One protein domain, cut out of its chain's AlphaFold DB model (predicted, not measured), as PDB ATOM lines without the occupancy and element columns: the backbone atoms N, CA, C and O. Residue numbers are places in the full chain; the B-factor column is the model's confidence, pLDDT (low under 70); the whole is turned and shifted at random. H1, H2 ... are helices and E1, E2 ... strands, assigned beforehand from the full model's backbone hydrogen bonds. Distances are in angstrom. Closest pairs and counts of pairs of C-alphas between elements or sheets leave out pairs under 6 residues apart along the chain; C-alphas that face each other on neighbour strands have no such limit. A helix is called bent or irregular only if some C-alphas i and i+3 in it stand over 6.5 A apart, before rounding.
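Overview. This is residues 105 to 253 of the 254 residues of the protein "Arc domain-containing protein" of Rheinheimera sp (UniProt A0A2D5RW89). A strongly twisted sheet of six strands makes the core, with H1 and H5 packed on one of its faces and H4 lying across the other, in three layers. H2 packs beside H1, and the short H6 packs on H2, away from the sheet. The printed part has 149 residues, with six named helices and six named strands that follow along the chain as E1 H1 E2 E3 E4 H2 H3 E5 H4 E6 H5 H6; the sheet, mixed, runs E1 E4 E3 E2 E5 E6. The class is mixed, helices and strands; the whole is compact, radius of gyration of the C-alphas 14.0 A, spanning 40 by 31 by 28 A.

Arrangement. Begin at edge strand E1, residues 105 to 107, parallel to E4, residues 158 to 161; N 106 and O 158 are within hydrogen-bond range, 2.9 A. H1, residues 114 to 127, is on the sheet at a height of 10.8 A. E2, residues 133 to 140, E3, residues 146 to 153, and E4 form a meander, each the antiparallel neighbour of the one before; find N 137 and O 149 at 2.8 A, N 159 and O 152 at 2.8 A. H2, residues 173 to 185, touches H1 at a shallow tilt of 12 degrees, the same way, closest at C-alphas 115 and 176, 5.9 A. H3, residues 189 to 192, only grazes the sheet. E5, residues 193 to 196, is parallel to E2, N 136 to O 194 being 2.8 A. E1, H1, E2 and E4, H2, H3, E5 are split strand-helix-strand units, two strands running the same way with others between, their crossovers right-handed. H4, residues 208 to 215, is on the face opposite H1, 8.7 A over the sheet, across the strands at 70 degrees to E3 on the local plane. Edge strand E6, residues 220 to 222, is antiparallel to E5, N 195 to O 221 being 2.8 A. H5, residues 224 to 232, is on the same face as H1, 8.4 A over the sheet; it is irregular, C-alphas 225 and 228 being 8.7 A apart. H6, residues 248 to 253, not on the sheet, touches H2 at C-alphas 178 and 250, 7.0 A. Every O i to N i+4 pair is within hydrogen-bond range in H1, H2 and H4; H5 has 3 of 5, H6 0 of 2 but 3 of 3 O i to N i+3 pairs, and H3 is too short for one.

Along the chain. Find C-alpha 105 at (135.279, 130.383, 126.485), where E1 begins. E2 starts at C-alpha 133, (144.004, 136.986, 135.612), and runs 23.3 A; E3 runs 22.7 A, H1 19.8 A and H2 18.6 A. H6 ends at C-alpha 253, (161.101, 141.223, 135.125).

Size, cuts and confidence. The C-alphas farthest apart, of Ala 156 and Lys 240, are 40.4 A apart. The printed part has no cut; the long links are E4 to H2, E5 to H4 and H5 to H6. Look for pLDDT under 70 at residues 128 to 129 and 142 to 143; the mean of the printed part of this model is 91.4.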
ATOM      1  N   ASN A 105     133.926 130.845 126.748       91.75
ATOM      2  CA  ASN A 105     135.279 130.383 126.485       91.75
ATOM      3  C   ASN A 105     135.523 130.355 124.972       91.75
ATOM      4  O   ASN A 105     134.727 129.789 124.220       91.75
ATOM      5  N   THR A 106     136.619 130.962 124.521       92.12
ATOM      6  CA  THR A 106     137.011 131.017 123.105       92.12
ATOM      7  C   THR A 106     138.458 130.560 122.939       92.12
ATOM      8  O   THR A 106     139.356 131.029 123.635       92.12
ATOM      9  N   ARG A 107     138.715 129.657 121.987       93.38
ATOM     10  CA  ARG A 107     140.081 129.236 121.644       93.38
ATOM     11  C   ARG A 107     140.675 130.170 120.589       93.38
ATOM     12  O   ARG A 107     140.070 130.389 119.540       93.38
ATOM     13  N   LEU A 108     141.866 130.697 120.854       92.25
ATOM     14  CA  LEU A 108     142.603 131.556 119.931       92.25
ATOM     15  C   LEU A 108     143.346 130.719 118.882       92.25
ATOM     16  O   LEU A 108     143.930 129.675 119.178       92.25
ATOM     17  N   ALA A 109     143.339 131.196 117.638       90.31
ATOM     18  CA  ALA A 109     144.008 130.522 116.534       90.31
ATOM     19  C   ALA A 109     145.526 130.752 116.565       90.31
ATOM     20  O   ALA A 109     145.989 131.897 116.564       90.31
ATOM     21  N   SER A 110     146.300 129.668 116.483       92.19
ATOM     22  CA  SER A 110     147.760 129.754 116.385       92.19
ATOM     23  C   SER A 110     148.217 130.228 114.996       92.19
ATOM     24  O   SER A 110     147.602 129.928 113.968       92.19
ATOM     25  N   ALA A 111     149.296 131.006 114.959       91.94
ATOM     26  CA  ALA A 111     150.035 131.415 113.769       91.94
ATOM     27  C   ALA A 111     151.032 130.342 113.301       91.94
ATOM     28  O   ALA A 111     151.632 130.484 112.237       91.94
ATOM     29  N   GLY A 112     151.245 129.291 114.099       89.81
ATOM     30  CA  GLY A 112     152.154 128.187 113.795       89.81
ATOM     31  C   GLY A 112     153.639 128.503 114.002       89.81
ATOM     32  O   GLY A 112     154.483 127.651 113.728       89.81
ATOM     33  N   THR A 113     153.983 129.686 114.517       91.56
ATOM     34  CA  THR A 113     155.366 130.087 114.832       91.56
ATOM     35  C   THR A 113     155.420 130.834 116.161       91.56
ATOM     36  O   THR A 113     154.433 131.448 116.557       91.56
ATOM     37  N   THR A 114     156.566 130.787 116.847       91.44
ATOM     38  CA  THR A 114     156.756 131.491 118.125       91.44
ATOM     39  C   THR A 114     156.602 133.006 117.939       91.44
ATOM     40  O   THR A 114     155.752 133.603 118.590       91.44
ATOM     41  N   TYR A 115     157.289 133.581 116.949       92.94
ATOM     42  CA  TYR A 115     157.146 134.978 116.534       92.94
ATOM     43  C   TYR A 115     155.692 135.377 116.228       92.94
ATOM     44  O   TYR A 115     155.189 136.362 116.761       92.94
ATOM     45  N   GLY A 116     154.996 134.599 115.391       93.06
ATOM     46  CA  GLY A 116     153.636 134.935 114.976       93.06
ATOM     47  C   GLY A 116     152.614 134.837 116.108       93.06
ATOM     48  O   GLY A 116     151.697 135.653 116.168       93.06
ATOM     49  N   ASP A 117     152.757 133.858 117.007       94.62
ATOM     50  CA  ASP A 117     151.870 133.736 118.168       94.62
ATOM     51  C   ASP A 117     152.155 134.793 119.230       94.62
ATOM     52  O   ASP A 117     151.203 135.321 119.801       94.62
ATOM     53  N   LYS A 118     153.423 135.181 119.415       94.50
ATOM     54  CA  LYS A 118     153.781 136.360 120.205       94.50
ATOM     55  C   LYS A 118     153.083 137.610 119.659       94.50
ATOM     56  O   LYS A 118     152.332 138.234 120.397       94.50
ATOM     57  N   ASP A 119     153.256 137.938 118.374       93.12
ATOM     58  CA  ASP A 119     152.645 139.135 117.766       93.12
ATOM     59  C   ASP A 119     151.113 139.134 117.916       93.12
ATOM     60  O   ASP A 119     150.515 140.166 118.227       93.12
ATOM     61  N   ARG A 120     150.460 137.976 117.735       92.12
ATOM     62  CA  ARG A 120     149.005 137.847 117.914       92.12
ATOM     63  C   ARG A 120     148.572 138.034 119.361       92.12
ATOM     64  O   ARG A 120     147.588 138.733 119.587       92.12
ATOM     65  N   LEU A 121     149.263 137.412 120.314       92.69
ATOM     66  CA  LEU A 121     148.951 137.551 121.736       92.69
ATOM     67  C   LEU A 121     149.168 138.992 122.195       92.69
ATOM     68  O   LEU A 121     148.254 139.564 122.782       92.69
ATOM     69  N   CYS A 122     150.299 139.606 121.841       90.44
ATOM     70  CA  CYS A 122     150.557 141.019 122.101       90.44
ATOM     71  C   CYS A 122     149.452 141.885 121.498       90.44
ATOM     72  O   CYS A 122     148.840 142.663 122.214       90.44
ATOM     73  N   ALA A 123     149.107 141.721 120.218       87.12
ATOM     74  CA  ALA A 123     148.038 142.501 119.590       87.12
ATOM     75  C   ALA A 123     146.668 142.300 120.264       87.12
ATOM     76  O   ALA A 123     145.917 143.261 120.439       87.12
ATOM     77  N   PHE A 124     146.345 141.067 120.659       86.62
ATOM     78  CA  PHE A 124     145.087 140.725 121.320       86.62
ATOM     79  C   PHE A 124     144.979 141.377 122.703       86.62
ATOM     80  O   PHE A 124     144.011 142.088 122.985       86.62
ATOM     81  N   ILE A 125     146.009 141.196 123.530       85.50
ATOM     82  CA  ILE A 125     146.123 141.803 124.859       85.50
ATOM     83  C   ILE A 125     146.167 143.329 124.727       85.50
ATOM     84  O   ILE A 125     145.539 144.044 125.507       85.50
ATOM     85  N   ASN A 126     146.825 143.836 123.681       78.44
ATOM     86  CA  ASN A 126     146.989 145.262 123.470       78.44
ATOM     87  C   ASN A 126     145.702 145.978 123.071       78.44
ATOM     88  O   ASN A 126     145.489 147.113 123.503       78.44
ATOM     89  N   GLY A 127     144.879 145.335 122.241       70.56
ATOM     90  CA  GLY A 127     143.717 145.960 121.620       70.56
ATOM     91  C   GLY A 127     142.385 145.726 122.326       70.56
ATOM     92  O   GLY A 127     141.484 146.542 122.158       70.56
ATOM     93  N   PHE A 128     142.218 144.629 123.070       61.69
ATOM     94  CA  PHE A 128     140.861 144.165 123.397       61.69
ATOM     95  C   PHE A 128     140.638 143.747 124.843       61.69
ATOM     96  O   PHE A 128     139.491 143.722 125.281       61.69
ATOM     97  N   PHE A 129     141.689 143.403 125.582       66.25
ATOM     98  CA  PHE A 129     141.516 142.595 126.778       66.25
ATOM     99  C   PHE A 129     141.934 143.324 128.055       66.25
ATOM    100  O   PHE A 129     143.096 143.679 128.232       66.25
ATOM    101  N   SER A 130     140.975 143.503 128.964       71.44
ATOM    102  CA  SER A 130     141.252 143.792 130.372       71.44
ATOM    103  C   SER A 130     141.275 142.458 131.108       71.44
ATOM    104  O   SER A 130     140.221 141.939 131.474       71.44
ATOM    105  N   ALA A 131     142.461 141.866 131.242       73.56
ATOM    106  CA  ALA A 131     142.620 140.618 131.978       73.56
ATOM    107  C   ALA A 131     142.396 140.862 133.470       73.56
ATOM    108  O   ALA A 131     143.004 141.771 134.035       73.56
ATOM    109  N   SER A 132     141.567 140.039 134.105       82.94
ATOM    110  CA  SER A 132     141.537 139.938 135.564       82.94
ATOM    111  C   SER A 132     142.641 139.006 136.070       82.94
ATOM    112  O   SER A 132     143.189 139.234 137.143       82.94
ATOM    113  N   GLU A 133     142.996 137.992 135.280       90.44
ATOM    114  CA  GLU A 133     144.004 136.986 135.612       90.44
ATOM    115  C   GLU A 133     144.607 136.414 134.317       90.44
ATOM    116  O   GLU A 133     143.903 136.196 133.321       90.44
ATOM    117  N   ILE A 134     145.917 136.166 134.315       95.06
ATOM    118  CA  ILE A 134     146.620 135.499 133.211       95.06
ATOM    119  C   ILE A 134     147.311 134.266 133.772       95.06
ATOM    120  O   ILE A 134     148.085 134.377 134.715       95.06
ATOM    121  N   VAL A 135     147.080 133.101 133.170       97.50
ATOM    122  CA  VAL A 135     147.738 131.863 133.596       97.50
ATOM    123  C   VAL A 135     148.530 131.255 132.452       97.50
ATOM    124  O   VAL A 135     148.008 130.982 131.366       97.50
ATOM    125  N   PHE A 136     149.810 131.021 132.711       98.12
ATOM    126  CA  PHE A 136     150.735 130.374 131.801       98.12
ATOM    127  C   PHE A 136     150.901 128.899 132.146       98.12
ATOM    128  O   PHE A 136     151.161 128.520 133.285       98.12
ATOM    129  N   TYR A 137     150.827 128.048 131.135       97.88
ATOM    130  CA  TYR A 137     151.068 126.622 131.288       97.88
ATOM    131  C   TYR A 137     152.124 126.174 130.294       97.88
ATOM    132  O   TYR A 137     152.167 126.642 129.157       97.88
ATOM    133  N   ILE A 138     152.967 125.234 130.702       97.19
ATOM    134  CA  ILE A 138     153.957 124.631 129.818       97.19
ATOM    135  C   ILE A 138     153.494 123.213 129.534       97.19
ATOM    136  O   ILE A 138     153.281 122.436 130.457       97.19
ATOM    137  N   ARG A 139     153.339 122.861 128.262       94.75
ATOM    138  CA  ARG A 139     152.998 121.497 127.835       94.75
ATOM    139  C   ARG A 139     154.120 120.902 127.011       94.75
ATOM    140  O   ARG A 139     154.963 121.637 126.500       94.75
ATOM    141  N   ASP A 140     154.089 119.592 126.816       91.69
ATOM    142  CA  ASP A 140     155.001 118.943 125.881       91.69
ATOM    143  C   ASP A 140     154.738 119.407 124.440       91.69
ATOM    144  O   ASP A 140     153.597 119.497 123.973       91.69
ATOM    145  N   GLY A 141     155.816 119.756 123.737       83.69
ATOM    146  CA  GLY A 141     155.764 120.255 122.367       83.69
ATOM    147  C   GLY A 141     155.809 119.129 121.329       83.69
ATOM    148  O   GLY A 141     156.304 118.037 121.587       83.69
ATOM    149  N   HIS A 142     155.318 119.401 120.113       69.56
ATOM    150  CA  HIS A 142     155.475 118.465 118.985       69.56
ATOM    151  C   HIS A 142     156.834 118.597 118.284       69.56
ATOM    152  O   HIS A 142     157.479 117.592 118.008       69.56
ATOM    153  N   SER A 143     157.257 119.830 117.984       66.88
ATOM    154  CA  SER A 143     158.520 120.119 117.271       66.88
ATOM    155  C   SER A 143     159.619 120.680 118.181       66.88
ATOM    156  O   SER A 143     160.765 120.809 117.760       66.88
ATOM    157  N   ASN A 144     159.257 121.035 119.413       78.75
ATOM    158  CA  ASN A 144     160.139 121.462 120.502       78.75
ATOM    159  C   ASN A 144     159.876 120.531 121.697       78.75
ATOM    160  O   ASN A 144     158.874 119.815 121.682       78.75
ATOM    161  N   HIS A 145     160.710 120.545 122.741       84.12
ATOM    162  CA  HIS A 145     160.430 119.743 123.941       84.12
ATOM    163  C   HIS A 145     159.180 120.208 124.676       84.12
ATOM    164  O   HIS A 145     158.527 119.418 125.352       84.12
ATOM    165  N   SER A 146     158.871 121.489 124.564       93.38
ATOM    166  CA  SER A 146     157.795 122.145 125.272       93.38
ATOM    167  C   SER A 146     157.198 123.280 124.451       93.38
ATOM    168  O   SER A 146     157.795 123.779 123.488       93.38
ATOM    169  N   ALA A 147     155.997 123.682 124.839       95.19
ATOM    170  CA  ALA A 147     155.327 124.836 124.282       95.19
ATOM    171  C   ALA A 147     154.480 125.562 125.335       95.19
ATOM    172  O   ALA A 147     153.930 124.941 126.245       95.19
ATOM    173  N   LEU A 148     154.352 126.878 125.176       96.81
ATOM    174  CA  LEU A 148     153.564 127.746 126.043       96.81
ATOM    175  C   LEU A 148     152.077 127.658 125.692       96.81
ATOM    176  O   LEU A 148     151.676 127.743 124.527       96.81
ATOM    177  N   THR A 149     151.256 127.476 126.708       97.12
ATOM    178  CA  THR A 149     149.808 127.642 126.675       97.12
ATOM    179  C   THR A 149     149.471 128.867 127.511       97.12
ATOM    180  O   THR A 149     150.007 129.026 128.604       97.12
ATOM    181  N   VAL A 150     148.587 129.724 127.011       96.88
ATOM    182  CA  VAL A 150     148.164 130.937 127.722       96.88
ATOM    183  C   VAL A 150     146.658 130.896 127.919       96.88
ATOM    184  O   VAL A 150     145.917 130.731 126.948       96.88
ATOM    185  N   LEU A 151     146.210 131.045 129.162       96.31
ATOM    186  CA  LEU A 151     144.817 131.280 129.507       96.31
ATOM    187  C   LEU A 151     144.668 132.727 129.968       96.31
ATOM    188  O   LEU A 151     145.295 133.158 130.930       96.31
ATOM    189  N   LEU A 152     143.824 133.465 129.266       94.06
ATOM    190  CA  LEU A 152     143.483 134.846 129.561       94.06
ATOM    191  C   LEU A 152     142.071 134.860 130.150       94.06
ATOM    192  O   LEU A 152     141.114 134.556 129.433       94.06
ATOM    193  N   LYS A 153     141.933 135.195 131.434       91.12
ATOM    194  CA  LYS A 153     140.635 135.299 132.111       91.12
ATOM    195  C   LYS A 153     140.221 136.759 132.218       91.12
ATOM    196  O   LYS A 153     141.003 137.620 132.619       91.12
ATOM    197  N   GLY A 154     139.007 137.036 131.769       86.38
ATOM    198  CA  GLY A 154     138.390 138.354 131.828       86.38
ATOM    199  C   GLY A 154     137.037 138.256 132.516       86.38
ATOM    200  O   GLY A 154     136.564 137.166 132.832       86.38
ATOM    201  N   ASP A 155     136.383 139.396 132.717       79.75
ATOM    202  CA  ASP A 155     135.135 139.443 133.493       79.75
ATOM    203  C   ASP A 155     133.993 138.637 132.852       79.75
ATOM    204  O   ASP A 155     133.213 137.980 133.541       79.75
ATOM    205  N   ALA A 156     133.894 138.684 131.519       80.00
ATOM    206  CA  ALA A 156     132.812 138.047 130.767       80.00
ATOM    207  C   ALA A 156     133.269 136.857 129.915       80.00
ATOM    208  O   ALA A 156     132.489 135.928 129.709       80.00
ATOM    209  N   ASN A 157     134.508 136.882 129.416       87.25
ATOM    210  CA  ASN A 157     135.021 135.895 128.471       87.25
ATOM    211  C   ASN A 157     136.433 135.453 128.846       87.25
ATOM    212  O   ASN A 157     137.251 136.264 129.283       87.25
ATOM    213  N   ASN A 158     136.720 134.181 128.586       91.81
ATOM    214  CA  ASN A 158     138.039 133.588 128.717       91.81
ATOM    215  C   ASN A 158     138.581 133.216 127.338       91.81
ATOM    216  O   ASN A 158     137.852 132.699 126.483       91.81
ATOM    217  N   PHE A 159     139.880 133.410 127.148       93.31
ATOM    218  CA  PHE A 159     140.561 133.092 125.903       93.31
ATOM    219  C   PHE A 159     141.698 132.110 126.146       93.31
ATOM    220  O   PHE A 159     142.583 132.359 126.961       93.31
ATOM    221  N   LEU A 160     141.678 130.994 125.421       95.69
ATOM    222  CA  LEU A 160     142.674 129.936 125.542       95.69
ATOM    223  C   LEU A 160     143.543 129.867 124.285       95.69
ATOM    224  O   LEU A 160     143.040 129.645 123.184       95.69
ATOM    225  N   ALA A 161     144.854 129.991 124.456       96.19
ATOM    226  CA  ALA A 161     145.858 129.777 123.422       96.19
ATOM    227  C   ALA A 161     146.714 128.549 123.773       96.19
ATOM    228  O   ALA A 161     147.817 128.677 124.296       96.19
ATOM    229  N   ASP A 162     146.215 127.346 123.483       95.38
ATOM    230  CA  ASP A 162     146.850 126.053 123.807       95.38
ATOM    231  C   ASP A 162     147.439 125.316 122.590       95.38
ATOM    232  O   ASP A 162     147.902 124.176 122.679       95.38
ATOM    233  N   ALA A 163     147.464 125.984 121.436       93.19
ATOM    234  CA  ALA A 163     148.055 125.485 120.198       93.19
ATOM    235  C   ALA A 163     149.371 126.191 119.813       93.19
ATOM    236  O   ALA A 163     149.972 125.825 118.805       93.19
ATOM    237  N   THR A 164     149.846 127.166 120.598       93.12
ATOM    238  CA  THR A 164     151.028 127.963 120.221       93.12
ATOM    239  C   THR A 164     152.316 127.128 120.257       93.12
ATOM    240  O   THR A 164     152.496 126.354 121.194       93.12
ATOM    241  N   PRO A 165     153.260 127.251 119.313       92.88
ATOM    242  CA  PRO A 165     154.556 126.585 119.397       92.88
ATOM    243  C   PRO A 165     155.598 127.445 120.133       92.88
ATOM    244  O   PRO A 165     156.800 127.287 119.904       92.88
ATOM    245  N   MET A 166     155.166 128.401 120.965       94.88
ATOM    246  CA  MET A 166     156.053 129.321 121.680       94.88
ATOM    247  C   MET A 166     156.912 128.574 122.705       94.88
ATOM    248  O   MET A 166     156.394 127.774 123.472       94.88
ATOM    249  N   THR A 167     158.223 128.809 122.710       94.81
ATOM    250  CA  THR A 167     159.182 128.107 123.582       94.81
ATOM    251  C   THR A 167     160.392 128.990 123.875       94.81
ATOM    252  O   THR A 167     160.749 129.819 123.041       94.81
ATOM    253  N   VAL A 168     161.058 128.773 125.012       94.31
ATOM    254  CA  VAL A 168     162.324 129.440 125.373       94.31
ATOM    255  C   VAL A 168     163.554 128.543 125.211       94.31
ATOM    256  O   VAL A 168     164.659 128.942 125.543       94.31
ATOM    257  N   GLU A 169     163.401 127.333 124.665       89.12
ATOM    258  CA  GLU A 169     164.491 126.340 124.584       89.12
ATOM    259  C   GLU A 169     165.705 126.780 123.749       89.12
ATOM    260  O   GLU A 169     166.771 126.169 123.840       89.12
ATOM    261  N   ARG A 170     165.544 127.781 122.873       87.44
ATOM    262  CA  ARG A 170     166.628 128.323 122.046       87.44
ATOM    263  C   ARG A 170     166.340 129.737 121.561       87.44
ATOM    264  O   ARG A 170     165.189 130.098 121.313       87.44
ATOM    265  N   LEU A 171     167.400 130.478 121.256       87.44
ATOM    266  CA  LEU A 171     167.309 131.717 120.482       87.44
ATOM    267  C   LEU A 171     166.906 131.436 119.013       87.44
ATOM    268  O   LEU A 171     167.268 130.388 118.459       87.44
ATOM    269  N   PRO A 172     166.141 132.337 118.359       92.25
ATOM    270  CA  PRO A 172     165.630 133.622 118.867       92.25
ATOM    271  C   PRO A 172     164.346 133.516 119.711       92.25
ATOM    272  O   PRO A 172     163.908 134.513 120.271       92.25
ATOM    273  N   ARG A 173     163.756 132.325 119.840       94.06
ATOM    274  CA  ARG A 173     162.417 132.121 120.422       94.06
ATOM    275  C   ARG A 173     162.309 132.541 121.883       94.06
ATOM    276  O   ARG A 173     161.282 133.063 122.290       94.06
ATOM    277  N   GLU A 174     163.385 132.377 122.647       94.94
ATOM    278  CA  GLU A 174     163.470 132.919 124.005       94.94
ATOM    279  C   GLU A 174     163.227 134.434 124.041       94.94
ATOM    280  O   GLU A 174     162.451 134.897 124.872       94.94
ATOM    281  N   ARG A 175     163.834 135.200 123.121       94.69
ATOM    282  CA  ARG A 175     163.625 136.654 123.034       94.69
ATOM    283  C   ARG A 175     162.191 136.986 122.643       94.69
ATOM    284  O   ARG A 175     161.622 137.907 123.201       94.69
ATOM    285  N   GLU A 176     161.594 136.203 121.752       95.56
ATOM    286  CA  GLU A 176     160.192 136.387 121.360       95.56
ATOM    287  C   GLU A 176     159.244 136.171 122.553       95.56
ATOM    288  O   GLU A 176     158.306 136.937 122.738       95.56
ATOM    289  N   VAL A 177     159.487 135.166 123.402       96.00
ATOM    290  CA  VAL A 177     158.697 134.984 124.632       96.00
ATOM    291  C   VAL A 177     158.984 136.109 125.629       96.00
ATOM    292  O   VAL A 177     158.049 136.633 126.219       96.00
ATOM    293  N   LEU A 178     160.241 136.521 125.795       96.25
ATOM    294  CA  LEU A 178     160.599 137.648 126.657       96.25
ATOM    295  C   LEU A 178     159.878 138.941 126.249       96.25
ATOM    296  O   LEU A 178     159.361 139.631 127.121       96.25
ATOM    297  N   GLU A 179     159.813 139.252 124.953       95.19
ATOM    298  CA  GLU A 179     159.089 140.415 124.420       95.19
ATOM    299  C   GLU A 179     157.612 140.396 124.841       95.19
ATOM    300  O   GLU A 179     157.098 141.407 125.307       95.19
ATOM    301  N   LEU A 180     156.942 139.234 124.774       95.12
ATOM    302  CA  LEU A 180     155.569 139.098 125.277       95.12
ATOM    303  C   LEU A 180     155.477 139.441 126.772       95.12
ATOM    304  O   LEU A 180     154.538 140.109 127.194       95.12
ATOM    305  N   PHE A 181     156.429 138.981 127.584       95.56
ATOM    306  CA  PHE A 181     156.425 139.255 129.023       95.56
ATOM    307  C   PHE A 181     156.751 140.717 129.353       95.56
ATOM    308  O   PHE A 181     156.191 141.254 130.306       95.56
ATOM    309  N   GLN A 182     157.598 141.372 128.560       94.81
ATOM    310  CA  GLN A 182     157.864 142.808 128.674       94.81
ATOM    311  C   GLN A 182     156.609 143.631 128.359       94.81
ATOM    312  O   GLN A 182     156.245 144.495 129.151       94.81
ATOM    313  N   ASP A 183     155.887 143.294 127.287       91.50
ATOM    314  CA  ASP A 183     154.613 143.944 126.942       91.50
ATOM    315  C   ASP A 183     153.564 143.798 128.064       91.50
ATOM    316  O   ASP A 183     152.757 144.701 128.307       91.50
ATOM    317  N   LEU A 184     153.559 142.661 128.767       91.44
ATOM    318  CA  LEU A 184     152.687 142.434 129.923       91.44
ATOM    319  C   LEU A 184     153.105 143.251 131.148       91.44
ATOM    320  O   LEU A 184     152.240 143.775 131.855       91.44
ATOM    321  N   ASP A 185     154.407 143.359 131.405       92.38
ATOM    322  CA  ASP A 185     154.971 144.128 132.517       92.38
ATOM    323  C   ASP A 185     154.686 145.627 132.372       92.38
ATOM    324  O   ASP A 185     154.185 146.253 133.304       92.38
ATOM    325  N   GLU A 186     154.867 146.182 131.170       90.00
ATOM    326  CA  GLU A 186     154.559 147.588 130.860       90.00
ATOM    327  C   GLU A 186     153.090 147.959 131.134       90.00
ATOM    328  O   GLU A 186     152.759 149.131 131.333       90.00
ATOM    329  N   ARG A 187     152.200 146.962 131.177       83.56
ATOM    330  CA  ARG A 187     150.765 147.115 131.452       83.56
ATOM    331  C   ARG A 187     150.363 146.780 132.885       83.56
ATOM    332  O   ARG A 187     149.180 146.875 133.205       83.56
ATOM    333  N   GLY A 188     151.302 146.354 133.729       88.00
ATOM    334  CA  GLY A 188     151.014 145.839 135.071       88.00
ATOM    335  C   GLY A 188     150.269 144.499 135.070       88.00
ATOM    336  O   GLY A 188     149.763 144.073 136.103       88.00
ATOM    337  N   LEU A 189     150.189 143.811 133.925       89.62
ATOM    338  CA  LEU A 189     149.519 142.511 133.815       89.62
ATOM    339  C   LEU A 189     150.396 141.364 134.324       89.62
ATOM    340  O   LEU A 189     149.878 140.313 134.690       89.62
ATOM    341  N   LEU A 190     151.714 141.566 134.385       91.88
ATOM    342  CA  LEU A 190     152.632 140.587 134.963       91.88
ATOM    343  C   LEU A 190     152.412 140.395 136.479       91.88
ATOM    344  O   LEU A 190     152.739 139.338 137.013       91.88
ATOM    345  N   ASP A 191     151.811 141.376 137.161       90.50
ATOM    346  CA  ASP A 191     151.492 141.299 138.595       90.50
ATOM    347  C   ASP A 191     150.323 140.353 138.899       90.50
ATOM    348  O   ASP A 191     150.241 139.803 139.996       90.50
ATOM    349  N   VAL A 192     149.439 140.146 137.920       91.44
ATOM    350  CA  VAL A 192     148.297 139.215 137.984       91.44
ATOM    351  C   VAL A 192     148.544 137.948 137.161       91.44
ATOM    352  O   VAL A 192     147.617 137.191 136.870       91.44
ATOM    353  N   ALA A 193     149.794 137.742 136.741       95.19
ATOM    354  CA  ALA A 193     150.194 136.590 135.965       95.19
ATOM    355  C   ALA A 193     150.692 135.462 136.866       95.19
ATOM    356  O   ALA A 193     151.644 135.614 137.638       95.19
ATOM    357  N   GLU A 194     150.109 134.289 136.678       97.50
ATOM    358  CA  GLU A 194     150.508 133.055 137.329       97.50
ATOM    359  C   GLU A 194     150.994 132.025 136.309       97.50
ATOM    360  O   GLU A 194     150.753 132.136 135.106       97.50
ATOM    361  N   PHE A 195     151.690 130.999 136.781       98.25
ATOM    362  CA  PHE A 195     152.042 129.839 135.976       98.25
ATOM    363  C   PHE A 195     151.804 128.543 136.741       98.25
ATOM    364  O   PHE A 195     151.961 128.504 137.960       98.25
ATOM    365  N   ALA A 196     151.468 127.475 136.021       97.88
ATOM    366  CA  ALA A 196     151.388 126.142 136.605       97.88
ATOM    367  C   ALA A 196     152.781 125.610 136.960       97.88
ATOM    368  O   ALA A 196     153.687 125.615 136.126       97.88
ATOM    369  N   VAL A 197     152.930 125.091 138.178       96.19
ATOM    370  CA  VAL A 197     154.228 124.658 138.734       96.19
ATOM    371  C   VAL A 197     154.773 123.371 138.107       96.19
ATOM    372  O   VAL A 197     155.934 123.024 138.299       96.19
ATOM    373  N   THR A 198     153.953 122.660 137.330       95.19
ATOM    374  CA  THR A 198     154.338 121.451 136.589       95.19
ATOM    375  C   THR A 198     153.912 121.533 135.132       95.19
ATOM    376  O   THR A 198     152.963 122.240 134.787       95.19
ATOM    377  N   ARG A 199     154.551 120.732 134.269       94.75
ATOM    378  CA  ARG A 199     154.085 120.564 132.889       94.75
ATOM    379  C   ARG A 199     152.669 119.992 132.849       94.75
ATOM    380  O   ARG A 199     152.366 119.023 133.543       94.75
ATOM    381  N   VAL A 200     151.834 120.567 131.994       95.50
ATOM    382  CA  VAL A 200     150.438 120.166 131.807       95.50
ATOM    383  C   VAL A 200     150.266 119.237 130.614       95.50
ATOM    384  O   VAL A 200     151.078 119.208 129.682       95.50
ATOM    385  N   LYS A 201     149.153 118.500 130.612       93.81
ATOM    386  CA  LYS A 201     148.731 117.713 129.451       93.81
ATOM    387  C   LYS A 201     148.357 118.611 128.273       93.81
ATOM    388  O   LYS A 201     147.945 119.758 128.418       93.81
ATOM    389  N   GLN A 202     148.459 118.052 127.074       93.31
ATOM    390  CA  GLN A 202     147.995 118.716 125.865       93.31
ATOM    391  C   GLN A 202     146.463 118.746 125.798       93.31
ATOM    392  O   GLN A 202     145.821 117.700 125.811       93.31
ATOM    393  N   THR A 203     145.893 119.940 125.633       95.62
ATOM    394  CA  THR A 203     144.436 120.165 125.618       95.62
ATOM    395  C   THR A 203     143.870 120.574 124.258       95.62
ATOM    396  O   THR A 203     142.658 120.728 124.123       95.62
ATOM    397  N   ARG A 204     144.719 120.721 123.228       92.12
ATOM    398  CA  ARG A 204     144.327 121.259 121.908       92.12
ATOM    399  C   ARG A 204     143.174 120.496 121.240       92.12
ATOM    400  O   ARG A 204     142.426 121.075 120.460       92.12
ATOM    401  N   ASP A 205     143.079 119.197 121.519       93.00
ATOM    402  CA  ASP A 205     142.121 118.280 120.897       93.00
ATOM    403  C   ASP A 205     140.818 118.174 121.711       93.00
ATOM    404  O   ASP A 205     139.837 117.594 121.251       93.00
ATOM    405  N   LEU A 206     140.792 118.758 122.914       95.38
ATOM    406  CA  LEU A 206     139.607 118.834 123.761       95.38
ATOM    407  C   LEU A 206     138.731 120.032 123.363       95.38
ATOM    408  O   LEU A 206     139.260 121.054 122.897       95.38
ATOM    409  N   PRO A 207     137.406 119.957 123.592       95.44
ATOM    410  CA  PRO A 207     136.539 121.133 123.607       95.44
ATOM    411  C   PRO A 207     137.086 122.209 124.552       95.44
ATOM    412  O   PRO A 207     137.640 121.882 125.599       95.44
ATOM    413  N   VAL A 208     136.925 123.487 124.197       95.50
ATOM    414  CA  VAL A 208     137.547 124.606 124.933       95.50
ATOM    415  C   VAL A 208     137.153 124.645 126.414       95.50
ATOM    416  O   VAL A 208     138.007 124.909 127.252       95.50
ATOM    417  N   ASP A 209     135.903 124.318 126.747       95.06
ATOM    418  CA  ASP A 209     135.431 124.291 128.136       95.06
ATOM    419  C   ASP A 209     136.149 123.203 128.946       95.06
ATOM    420  O   ASP A 209     136.725 123.485 129.992       95.06
ATOM    421  N   GLN A 210     136.222 121.984 128.402       96.38
ATOM    422  CA  GLN A 210     136.926 120.860 129.032       96.38
ATOM    423  C   GLN A 210     138.437 121.105 129.126       96.38
ATOM    424  O   GLN A 210     139.082 120.684 130.079       96.38
ATOM    425  N   ALA A 211     139.014 121.784 128.131       97.06
ATOM    426  CA  ALA A 211     140.417 122.170 128.145       97.06
ATOM    427  C   ALA A 211     140.730 123.117 129.311       97.06
ATOM    428  O   ALA A 211     141.735 122.925 129.987       97.06
ATOM    429  N   ILE A 212     139.875 124.114 129.557       96.75
ATOM    430  CA  ILE A 212     140.041 125.042 130.682       96.75
ATOM    431  C   ILE A 212     139.846 124.307 132.012       96.75
ATOM    432  O   ILE A 212     140.703 124.424 132.880       96.75
ATOM    433  N   GLU A 213     138.800 123.485 132.141       96.38
ATOM    434  CA  GLU A 213     138.547 122.689 133.354       96.38
ATOM    435  C   GLU A 213     139.707 121.739 133.708       96.38
ATOM    436  O   GLU A 213     139.991 121.525 134.885       96.38
ATOM    437  N   GLU A 214     140.394 121.162 132.716       96.94
ATOM    438  CA  GLU A 214     141.601 120.350 132.946       96.94
ATOM    439  C   GLU A 214     142.779 121.217 133.416       96.94
ATOM    440  O   GLU A 214     143.513 120.815 134.317       96.94
ATOM    441  N   LEU A 215     142.980 122.397 132.821       96.88
ATOM    442  CA  LEU A 215     144.101 123.288 133.148       96.88
ATOM    443  C   LEU A 215     143.959 123.942 134.530       96.88
ATOM    444  O   LEU A 215     144.956 124.111 135.226       96.88
ATOM    445  N   GLU A 216     142.740 124.252 134.965       95.44
ATOM    446  CA  GLU A 216     142.477 124.871 136.273       95.44
ATOM    447  C   GLU A 216     142.727 123.930 137.465       95.44
ATOM    448  O   GLU A 216     142.742 124.373 138.611       95.44
ATOM    449  N   GLN A 217     142.954 122.636 137.222       95.88
ATOM    450  CA  GLN A 217     143.291 121.671 138.276       95.88
ATOM    451  C   GLN A 217     144.753 121.754 138.731       95.88
ATOM    452  O   GLN A 217     145.105 121.174 139.760       95.88
ATOM    453  N   TYR A 218     145.617 122.413 137.956       96.88
ATOM    454  CA  TYR A 218     147.041 122.496 138.260       96.88
ATOM    455  C   TYR A 218     147.313 123.601 139.282       96.88
ATOM    456  O   TYR A 218     146.755 124.690 139.202       96.88
ATOM    457  N   GLU A 219     148.211 123.325 140.226       97.00
ATOM    458  CA  GLU A 219     148.682 124.327 141.184       97.00
ATOM    459  C   GLU A 219     149.476 125.424 140.465       97.00
ATOM    460  O   GLU A 219     150.336 125.135 139.623       97.00
ATOM    461  N   THR A 220     149.200 126.678 140.819       97.75
ATOM    462  CA  THR A 220     149.810 127.857 140.211       97.75
ATOM    463  C   THR A 220     150.619 128.679 141.212       97.75
ATOM    464  O   THR A 220     150.419 128.618 142.427       97.75
ATOM    465  N   LYS A 221     151.575 129.454 140.693       97.31
ATOM    466  CA  LYS A 221     152.354 130.450 141.440       97.31
ATOM    467  C   LYS A 221     152.480 131.746 140.637       97.31
ATOM    468  O   LYS A 221     152.483 131.683 139.408       97.31
ATOM    469  N   PRO A 222     152.693 132.905 141.285       96.88
ATOM    470  CA  PRO A 222     152.959 134.158 140.580       96.88
ATOM    471  C   PRO A 222     154.232 134.072 139.735       96.88
ATOM    472  O   PRO A 222     155.257 133.573 140.217       96.88
ATOM    473  N   VAL A 223     154.199 134.593 138.505       95.56
ATOM    474  CA  VAL A 223     155.369 134.560 137.616       95.56
ATOM    475  C   VAL A 223     156.474 135.480 138.116       95.56
ATOM    476  O   VAL A 223     157.615 135.036 138.187       95.56
ATOM    477  N   ARG A 224     156.157 136.731 138.485       92.38
ATOM    478  CA  ARG A 224     157.163 137.764 138.797       92.38
ATOM    479  C   ARG A 224     158.189 137.302 139.832       92.38
ATOM    480  O   ARG A 224     159.377 137.457 139.622       92.38
ATOM    481  N   SER A 225     157.743 136.669 140.914       92.06
ATOM    482  CA  SER A 225     158.627 136.181 141.981       92.06
ATOM    483  C   SER A 225     159.300 134.833 141.687       92.06
ATOM    484  O   SER A 225     160.106 134.370 142.490       92.06
ATOM    485  N   ASN A 226     158.949 134.171 140.580       94.75
ATOM    486  CA  ASN A 226     159.355 132.797 140.266       94.75
ATOM    487  C   ASN A 226     159.720 132.622 138.776       94.75
ATOM    488  O   ASN A 226     159.584 131.525 138.229       94.75
ATOM    489  N   VAL A 227     160.202 133.679 138.106       94.62
ATOM    490  CA  VAL A 227     160.449 133.690 136.649       94.62
ATOM    491  C   VAL A 227     161.331 132.519 136.213       94.62
ATOM    492  O   VAL A 227     161.038 131.851 135.227       94.62
ATOM    493  N   TYR A 228     162.390 132.208 136.961       94.00
ATOM    494  CA  TYR A 228     163.294 131.112 136.601       94.00
ATOM    495  C   TYR A 228     162.707 129.717 136.844       94.00
ATOM    496  O   TYR A 228     163.038 128.797 136.099       94.00
ATOM    497  N   GLU A 229     161.822 129.557 137.834       94.81
ATOM    498  CA  GLU A 229     161.064 128.312 138.018       94.81
ATOM    499  C   GLU A 229     160.143 128.109 136.808       94.81
ATOM    500  O   GLU A 229     160.203 127.062 136.165       94.81
ATOM    501  N   PHE A 230     159.410 129.152 136.405       96.19
ATOM    502  CA  PHE A 230     158.597 129.153 135.189       96.19
ATOM    503  C   PHE A 230     159.407 128.789 133.932       96.19
ATOM    504  O   PHE A 230     159.045 127.865 133.201       96.19
ATOM    505  N   LEU A 231     160.534 129.465 133.687       95.81
ATOM    506  CA  LEU A 231     161.368 129.219 132.506       95.81
ATOM    507  C   LEU A 231     161.985 127.813 132.500       95.81
ATOM    508  O   LEU A 231     162.152 127.211 131.436       95.81
ATOM    509  N   SER A 232     162.301 127.258 133.674       94.94
ATOM    510  CA  SER A 232     162.871 125.912 133.786       94.94
ATOM    511  C   SER A 232     161.937 124.826 133.243       94.94
ATOM    512  O   SER A 232     162.407 123.843 132.663       94.94
ATOM    513  N   LEU A 233     160.616 125.034 133.327       95.31
ATOM    514  CA  LEU A 233     159.611 124.066 132.888       95.31
ATOM    515  C   LEU A 233     159.663 123.786 131.383       95.31
ATOM    516  O   LEU A 233     159.216 122.722 130.949       95.31
ATOM    517  N   PHE A 234     160.261 124.670 130.579       94.75
ATOM    518  CA  PHE A 234     160.442 124.445 129.143       94.75
ATOM    519  C   PHE A 234     161.484 123.358 128.817       94.75
ATOM    520  O   PHE A 234     161.503 122.796 127.719       94.75
ATOM    521  N   PHE A 235     162.311 122.959 129.783       92.69
ATOM    522  CA  PHE A 235     163.363 121.959 129.591       92.69
ATOM    523  C   PHE A 235     162.982 120.609 130.206       92.69
ATOM    524  O   PHE A 235     162.155 120.538 131.111       92.69
ATOM    525  N   ARG A 236     163.558 119.517 129.679       87.12
ATOM    526  CA  ARG A 236     163.233 118.137 130.103       87.12
ATOM    527  C   ARG A 236     163.507 117.865 131.582       87.12
ATOM    528  O   ARG A 236     162.824 117.039 132.167       87.12
ATOM    529  N   GLU A 237     164.528 118.513 132.129       87.75
ATOM    530  CA  GLU A 237     164.990 118.342 133.508       87.75
ATOM    531  C   GLU A 237     165.027 119.731 134.169       87.75
ATOM    532  O   GLU A 237     166.097 120.353 134.210       87.75
ATOM    533  N   PRO A 238     163.868 120.270 134.602       87.12
ATOM    534  CA  PRO A 238     163.745 121.633 135.132       87.12
ATOM    535  C   PRO A 238     164.743 121.929 136.259       87.12
ATOM    536  O   PRO A 238     165.421 122.952 136.248       87.12
ATOM    537  N   GLU A 239     164.939 120.974 137.166       88.38
ATOM    538  CA  GLU A 239     165.875 121.029 138.293       88.38
ATOM    539  C   GLU A 239     167.356 121.204 137.909       88.38
ATOM    540  O   GLU A 239     168.169 121.579 138.757       88.38
ATOM    541  N   LYS A 240     167.737 120.943 136.652       88.94
ATOM    542  CA  LYS A 240     169.113 121.154 136.169       88.94
ATOM    543  C   LYS A 240     169.308 122.496 135.468       88.94
ATOM    544  O   LYS A 240     170.454 122.861 135.189       88.94
ATOM    545  N   VAL A 241     168.226 123.212 135.172       89.12
ATOM    546  CA  VAL A 241     168.276 124.506 134.490       89.12
ATOM    547  C   VAL A 241     168.814 125.560 135.450       89.12
ATOM    548  O   VAL A 241     168.378 125.668 136.595       89.12
ATOM    549  N   LYS A 242     169.783 126.350 134.983       89.69
ATOM    550  CA  LYS A 242     170.374 127.441 135.763       89.69
ATOM    551  C   LYS A 242     169.898 128.793 135.232       89.69
ATOM    552  O   LYS A 242     169.805 128.936 134.016       89.69
ATOM    553  N   PRO A 243     169.688 129.801 136.099       87.69
ATOM    554  CA  PRO A 243     169.321 131.155 135.671       87.69
ATOM    555  C   PRO A 243     170.254 131.753 134.608       87.69
ATOM    556  O   PRO A 243     169.785 132.422 133.696       87.69
ATOM    557  N   ASP A 244     171.555 131.448 134.676       89.31
ATOM    558  CA  ASP A 244     172.573 131.936 133.730       89.31
ATOM    559  C   ASP A 244     172.432 131.375 132.299       89.31
ATOM    560  O   ASP A 244     173.199 131.745 131.412       89.31
ATOM    561  N   TRP A 245     171.507 130.439 132.062       88.88
ATOM    562  CA  TRP A 245     171.220 129.923 130.717       88.88
ATOM    563  C   TRP A 245     170.315 130.851 129.907       88.88
ATOM    564  O   TRP A 245     170.240 130.693 128.690       88.88
ATOM    565  N   PHE A 246     169.643 131.789 130.571       92.12
ATOM    566  CA  PHE A 246     168.717 132.729 129.957       92.12
ATOM    567  C   PHE A 246     169.374 134.088 129.728       92.12
ATOM    568  O   PHE A 246     170.346 134.452 130.393       92.12
ATOM    569  N   VAL A 247     168.821 134.860 128.796       93.00
ATOM    570  CA  VAL A 247     169.251 136.235 128.544       93.00
ATOM    571  C   VAL A 247     169.044 137.103 129.792       93.00
ATOM    572  O   VAL A 247     168.047 136.976 130.508       93.00
ATOM    573  N   ASP A 248     169.993 138.003 130.061       91.38
ATOM    574  CA  ASP A 248     170.011 138.830 131.276       91.38
ATOM    575  C   ASP A 248     168.776 139.730 131.410       91.38
ATOM    576  O   ASP A 248     168.409 140.131 132.513       91.38
ATOM    577  N   GLU A 249     168.115 140.049 130.301       93.31
ATOM    578  CA  GLU A 249     166.908 140.862 130.262       93.31
ATOM    579  C   GLU A 249     165.749 140.262 131.080       93.31
ATOM    580  O   GLU A 249     164.950 141.034 131.607       93.31
ATOM    581  N   TRP A 250     165.701 138.938 131.294       93.25
ATOM    582  CA  TRP A 250     164.732 138.308 132.207       93.25
ATOM    583  C   TRP A 250     164.886 138.774 133.661       93.25
ATOM    584  O   TRP A 250     163.897 138.839 134.384       93.25
ATOM    585  N   LYS A 251     166.095 139.175 134.085       88.50
ATOM    586  CA  LYS A 251     166.348 139.701 135.442       88.50
ATOM    587  C   LYS A 251     165.589 140.994 135.716       88.50
ATOM    588  O   LYS A 251     165.371 141.322 136.872       88.50
ATOM    589  N   LYS A 252     165.223 141.740 134.670       89.06
ATOM    590  CA  LYS A 252     164.488 143.006 134.796       89.06
ATOM    591  C   LYS A 252     163.010 142.799 135.123       89.06
ATOM    592  O   LYS A 252     162.373 143.742 135.567       89.06
ATOM    593  N   LEU A 253     162.493 141.595 134.879       85.62
ATOM    594  CA  LEU A 253     161.101 141.223 135.125       85.62
ATOM    595  C   LEU A 253     160.886 140.604 136.515       85.62
ATOM    596  O   LEU A 253     159.751 140.280 136.847       85.62
TER     597      LEU A 253